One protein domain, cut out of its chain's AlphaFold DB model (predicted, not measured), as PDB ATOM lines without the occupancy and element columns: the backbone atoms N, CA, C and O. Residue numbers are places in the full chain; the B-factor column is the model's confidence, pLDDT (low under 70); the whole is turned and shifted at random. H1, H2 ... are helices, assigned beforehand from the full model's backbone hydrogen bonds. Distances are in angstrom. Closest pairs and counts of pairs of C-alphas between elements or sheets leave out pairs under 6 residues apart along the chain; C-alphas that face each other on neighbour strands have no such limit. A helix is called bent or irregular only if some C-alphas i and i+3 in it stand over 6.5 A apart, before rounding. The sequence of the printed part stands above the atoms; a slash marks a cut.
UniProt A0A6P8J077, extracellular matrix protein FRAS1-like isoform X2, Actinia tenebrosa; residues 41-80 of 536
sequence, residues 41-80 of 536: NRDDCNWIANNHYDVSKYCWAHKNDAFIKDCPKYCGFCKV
ATOM      1  N   ASN A  41     156.623 203.770 163.286       90.38
ATOM      2  CA  ASN A  41     155.535 203.026 163.923       90.38
ATOM      3  C   ASN A  41     154.203 203.790 163.873       90.38
ATOM      4  O   ASN A  41     153.173 203.257 164.286       90.38
ATOM      5  N   ARG A  42     154.223 205.038 163.392       90.12
ATOM      6  CA  ARG A  42     153.069 205.926 163.279       90.12
ATOM      7  C   ARG A  42     153.017 206.596 161.912       90.12
ATOM      8  O   ARG A  42     154.043 206.940 161.331       90.12
ATOM      9  N   ASP A  43     151.802 206.848 161.443       90.00
ATOM     10  CA  ASP A  43     151.557 207.469 160.138       90.00
ATOM     11  C   ASP A  43     151.659 209.008 160.179       90.00
ATOM     12  O   ASP A  43     151.808 209.661 159.146       90.00
ATOM     13  N   ASP A  44     151.609 209.608 161.372       92.69
ATOM     14  CA  ASP A  44     151.660 211.057 161.584       92.69
ATOM     15  C   ASP A  44     153.081 211.606 161.798       92.69
ATOM     16  O   ASP A  44     153.253 212.799 162.051       92.69
ATOM     17  N   CYS A  45     154.118 210.791 161.597       92.12
ATOM     18  CA  CYS A  45     155.517 211.229 161.667       92.12
ATOM     19  C   CYS A  45     155.867 212.330 160.645       92.12
ATOM     20  O   CYS A  45     156.743 213.159 160.901       92.12
ATOM     21  N   ASN A  46     155.117 212.431 159.537       90.81
ATOM     22  CA  ASN A  46     155.233 213.531 158.567       90.81
ATOM     23  C   ASN A  46     154.955 214.906 159.189       90.81
ATOM     24  O   ASN A  46     155.411 215.921 158.661       90.81
ATOM     25  N   TRP A  47     154.221 214.961 160.306       92.88
ATOM     26  CA  TRP A  47     153.968 216.201 161.033       92.88
ATOM     27  C   TRP A  47     155.274 216.888 161.448       92.88
ATOM     28  O   TRP A  47     155.361 218.111 161.357       92.88
ATOM     29  N   ILE A  48     156.310 216.119 161.807       88.94
ATOM     30  CA  ILE A  48     157.619 216.653 162.207       88.94
ATOM     31  C   ILE A  48     158.248 217.438 161.051       88.94
ATOM     32  O   ILE A  48     158.653 218.585 161.229       88.94
ATOM     33  N   ALA A  49     158.269 216.844 159.853       83.62
ATOM     34  CA  ALA A  49     158.808 217.474 158.648       83.62
ATOM     35  C   ALA A  49     157.992 218.692 158.187       83.62
ATOM     36  O   ALA A  49     158.551 219.624 157.617       83.62
ATOM     37  N   ASN A  50     156.684 218.703 158.452       87.88
ATOM     38  CA  ASN A  50     155.802 219.792 158.038       87.88
ATOM     39  C   ASN A  50     155.803 220.991 159.001       87.88
ATOM     40  O   ASN A  50     155.491 222.099 158.573       87.88
ATOM     41  N   ASN A  51     156.125 220.791 160.284       87.88
ATOM     42  CA  ASN A  51     156.019 221.838 161.312       87.88
ATOM     43  C   ASN A  51     157.372 222.344 161.826       87.88
ATOM     44  O   ASN A  51     157.421 223.369 162.506       87.88
ATOM     45  N   HIS A  52     158.475 221.671 161.488       88.19
ATOM     46  CA  HIS A  52     159.810 222.063 161.929       88.19
ATOM     47  C   HIS A  52     160.775 222.168 160.748       88.19
ATOM     48  O   HIS A  52     161.032 221.199 160.043       88.19
ATOM     49  N   TYR A  53     161.359 223.359 160.574       81.25
ATOM     50  CA  TYR A  53     162.348 223.634 159.522       81.25
ATOM     51  C   TYR A  53     163.639 222.809 159.685       81.25
ATOM     52  O   TYR A  53     164.298 222.484 158.704       81.25
ATOM     53  N   ASP A  54     163.983 222.444 160.924       89.12
ATOM     54  CA  ASP A  54     165.150 221.622 161.253       89.12
ATOM     55  C   ASP A  54     164.714 220.360 162.012       89.12
ATOM     56  O   ASP A  54     164.723 220.296 163.246       89.12
ATOM     57  N   VAL A  55     164.286 219.362 161.234       88.44
ATOM     58  CA  VAL A  55     163.820 218.050 161.713       88.44
ATOM     59  C   VAL A  55     164.867 217.386 162.604       88.44
ATOM     60  O   VAL A  55     164.537 216.891 163.679       88.44
ATOM     61  N   SER A  56     166.141 217.437 162.210       87.81
ATOM     62  CA  SER A  56     167.247 216.827 162.952       87.81
ATOM     63  C   SER A  56     167.407 217.440 164.340       87.81
ATOM     64  O   SER A  56     167.520 216.711 165.328       87.81
ATOM     65  N   LYS A  57     167.385 218.776 164.440       90.38
ATOM     66  CA  LYS A  57     167.503 219.481 165.723       90.38
ATOM     67  C   LYS A  57     166.302 219.225 166.629       90.38
ATOM     68  O   LYS A  57     166.492 218.986 167.822       90.38
ATOM     69  N   TYR A  58     165.088 219.239 166.079       92.31
ATOM     70  CA  TYR A  58     163.870 218.947 166.835       92.31
ATOM     71  C   TYR A  58     163.865 217.505 167.367       92.31
ATOM     72  O   TYR A  58     163.717 217.290 168.570       92.31
ATOM     73  N   CYS A  59     164.132 216.522 166.503       93.88
ATOM     74  CA  CYS A  59     164.221 215.114 166.889       93.88
ATOM     75  C   CYS A  59     165.290 214.871 167.964       93.88
ATOM     76  O   CYS A  59     165.068 214.089 168.885       93.88
ATOM     77  N   TRP A  60     166.435 215.562 167.906       92.19
ATOM     78  CA  TRP A  60     167.468 215.460 168.942       92.19
ATOM     79  C   TRP A  60     167.054 216.076 170.279       92.19
ATOM     80  O   TRP A  60     167.309 215.476 171.327       92.19
ATOM     81  N   ALA A  61     166.417 217.249 170.254       93.38
ATOM     82  CA  ALA A  61     165.928 217.920 171.458       93.38
ATOM     83  C   ALA A  61     164.834 217.102 172.167       93.38
ATOM     84  O   ALA A  61     164.780 217.077 173.396       93.38
ATOM     85  N   HIS A  62     164.023 216.376 171.395       94.38
ATOM     86  CA  HIS A  62     162.889 215.592 171.879       94.38
ATOM     87  C   HIS A  62     163.110 214.073 171.785       94.38
ATOM     88  O   HIS A  62     162.153 213.310 171.830       94.38
ATOM     89  N   LYS A  63     164.361 213.597 171.721       91.50
ATOM     90  CA  LYS A  63     164.699 212.168 171.515       91.50
ATOM     91  C   LYS A  63     164.092 211.188 172.532       91.50
ATOM     92  O   LYS A  63     164.038 209.987 172.286       91.50
ATOM     93  N   ASN A  64     163.678 211.694 173.694       90.75
ATOM     94  CA  ASN A  64     163.079 210.903 174.765       90.75
ATOM     95  C   ASN A  64     161.542 210.915 174.747       90.75
ATOM     96  O   ASN A  64     160.941 210.149 175.499       90.75
ATOM     97  N   ASP A  65     160.921 211.755 173.916       94.06
ATOM     98  CA  ASP A  65     159.471 211.827 173.756       94.06
ATOM     99  C   ASP A  65     158.947 210.541 173.098       94.06
ATOM    100  O   ASP A  65     159.553 210.019 172.157       94.06
ATOM    101  N   ALA A  66     157.819 210.027 173.593       91.19
ATOM    102  CA  ALA A  66     157.175 208.832 173.054       91.19
ATOM    103  C   ALA A  66     156.847 209.006 171.564       91.19
ATOM    104  O   ALA A  66     157.068 208.090 170.778       91.19
ATOM    105  N   PHE A  67     156.420 210.209 171.163       92.31
ATOM    106  CA  PHE A  67     156.147 210.518 169.761       92.31
ATOM    107  C   PHE A  67     157.392 210.369 168.874       92.31
ATOM    108  O   PHE A  67     157.325 209.787 167.797       92.31
ATOM    109  N   ILE A  68     158.549 210.843 169.343       93.06
ATOM    110  CA  ILE A  68     159.804 210.808 168.583       93.06
ATOM    111  C   ILE A  68     160.386 209.393 168.505       93.06
ATOM    112  O   ILE A  68     160.928 209.006 167.469       93.06
ATOM    113  N   LYS A  69     160.237 208.597 169.570       90.62
ATOM    114  CA  LYS A  69     160.658 207.186 169.583       90.62
ATOM    115  C   LYS A  69     159.899 206.330 168.567       90.62
ATOM    116  O   LYS A  69     160.461 205.359 168.065       90.62
ATOM    117  N   ASP A  70     158.670 206.716 168.237       93.81
ATOM    118  CA  ASP A  70     157.839 206.043 167.240       93.81
ATOM    119  C   ASP A  70     158.097 206.503 165.794       93.81
ATOM    120  O   ASP A  70     157.557 205.901 164.865       93.81
ATOM    121  N   CYS A  71     158.966 207.498 165.581       93.56
ATOM    122  CA  CYS A  71     159.330 208.026 164.260       93.56
ATOM    123  C   CYS A  71     160.832 207.856 163.914       93.56
ATOM    124  O   CYS A  71     161.498 208.828 163.531       93.56
ATOM    125  N   PRO A  72     161.429 206.653 164.064       88.88
ATOM    126  CA  PRO A  72     162.871 206.458 163.919       88.88
ATOM    127  C   PRO A  72     163.393 206.687 162.496       88.88
ATOM    128  O   PRO A  72     164.561 207.050 162.340       88.88
ATOM    129  N   LYS A  73     162.569 206.505 161.456       88.50
ATOM    130  CA  LYS A  73     162.977 206.735 160.065       88.50
ATOM    131  C   LYS A  73     162.930 208.225 159.740       88.50
ATOM    132  O   LYS A  73     163.895 208.732 159.172       88.50
ATOM    133  N   TYR A  74     161.883 208.940 160.158       87.94
ATOM    134  CA  TYR A  74     161.799 210.396 159.973       87.94
ATOM    135  C   TYR A  74     162.869 211.167 160.752       87.94
ATOM    136  O   TYR A  74     163.424 212.136 160.240       87.94
ATOM    137  N   CYS A  75     163.198 210.714 161.960       88.88
ATOM    138  CA  CYS A  75     164.239 211.324 162.783       88.88
ATOM    139  C   CYS A  75     165.663 210.819 162.485       88.88
ATOM    140  O   CYS A  75     166.613 211.262 163.130       88.88
ATOM    141  N   GLY A  76     165.836 209.902 161.524       85.62
ATOM    142  CA  GLY A  76     167.150 209.377 161.139       85.62
ATOM    143  C   GLY A  76     167.846 208.553 162.229       85.62
ATOM    144  O   GLY A  76     169.072 208.442 162.233       85.62
ATOM    145  N   PHE A  77     167.084 207.976 163.162       87.19
ATOM    146  CA  PHE A  77     167.597 207.137 164.248       87.19
ATOM    147  C   PHE A  77     167.805 205.670 163.849       87.19
ATOM    148  O   PHE A  77     168.371 204.909 164.630       87.19
ATOM    149  N   CYS A  78     167.411 205.268 162.636       83.31
ATOM    150  CA  CYS A  78     167.688 203.938 162.094       83.31
ATOM    151  C   CYS A  78     168.583 203.975 160.846       83.31
ATOM    152  O   CYS A  78     168.529 204.891 160.026       83.31
ATOM    153  N   LYS A  79     169.432 202.948 160.700       61.50
ATOM    154  CA  LYS A  79     170.242 202.714 159.497       61.50
ATOM    155  C   LYS A  79     169.408 201.939 158.481       61.50
ATOM    156  O   LYS A  79     169.066 200.786 158.721       61.50
ATOM    157  N   VAL A  80     169.102 202.550 157.340       58.88
ATOM    158  CA  VAL A  80     168.474 201.843 156.214       58.88
ATOM    159  C   VAL A  80     169.510 200.888 155.586       58.88
ATOM    160  O   VAL A  80     170.642 201.322 155.350       58.88
TER     161      VAL A  80
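What this domain is: This is residues 41 to 80 of the 536 residues of the protein "extracellular matrix protein FRAS1-like isoform X2" of Actinia tenebrosa (UniProt A0A6P8J077). Three short helices follow one another round a bent course: H1 and H2 make a corner, H3 comes back near H1, and a stretch without a named element, residues 70 to 80, follows H3 to the end of the printed part. It is a small, rounded body in which the helices are near each other or close, but no helix clearly touches another. The printed part has 40 residues with three named helices, in the order H1, H2, H3, and no named strand; the class is all helix, with 20 residues in the helices. The whole is compact, with a radius of gyration of the C-alphas of 9.0 A, and the C-alphas span 22 by 20 by 19 A.

How they stand to each other: H1, residues 43 to 51, is joined by a tight link of 3 residues to H2, residues 55 to 61. These two helices are close but not clearly touching, and their closest C-alphas, those of Ala 49 and Val 55, are 5.9 A apart. Their lines stand about perpendicular, at 83 degrees. A tight link of 4 residues joins H2 to H3, residues 66 to 69. H2 and H3 are close but not clearly touching, with the C-alphas of Cys 59 and Ile 68 the closest, at 6.4 A. H1 and H3 are near each other, with no pair of C-alphas within 8 A but 5 pairs within 10 A. In H2 every O i to N i+4 pair is within hydrogen-bond range; in H1 2 of 5 are, beside 5 of 6 O i to N i+3 pairs, and H3 is too short for an O i to N i+4 pair.

Where its parts are: The printed part begins at Asn 41, and H1 begins at Asp 43, with its C-alpha at (151.557, 207.469, 160.138). H1 is the longest helix, with 9 residues and 15.1 A from first to last C-alpha. It is irregular: C-alphas 43 and 46 are 7.3 A apart, where a regular helix has about 5 A. H2 has 7 residues, from Val 55 to Ala 61, and measures 10.0 A; its first C-alpha is at (163.820, 218.050, 161.713). H3 has 4 residues, from Ala 66 to Lys 69, and measures 5.2 A, ending with C-alpha 69 at (160.658, 207.186, 169.583).

The domain as a whole: The two C-alphas farthest apart, those of Asn 51 and Val 80, are 24.1 A apart, and the first and last printed C-alphas, those of Asn 41 and Val 80, are 15.1 A apart. The printed part has no cut, and neither link between the named helices is long. The mean pLDDT of the printed part is 88.5, and residues 79 to 80 are under 70.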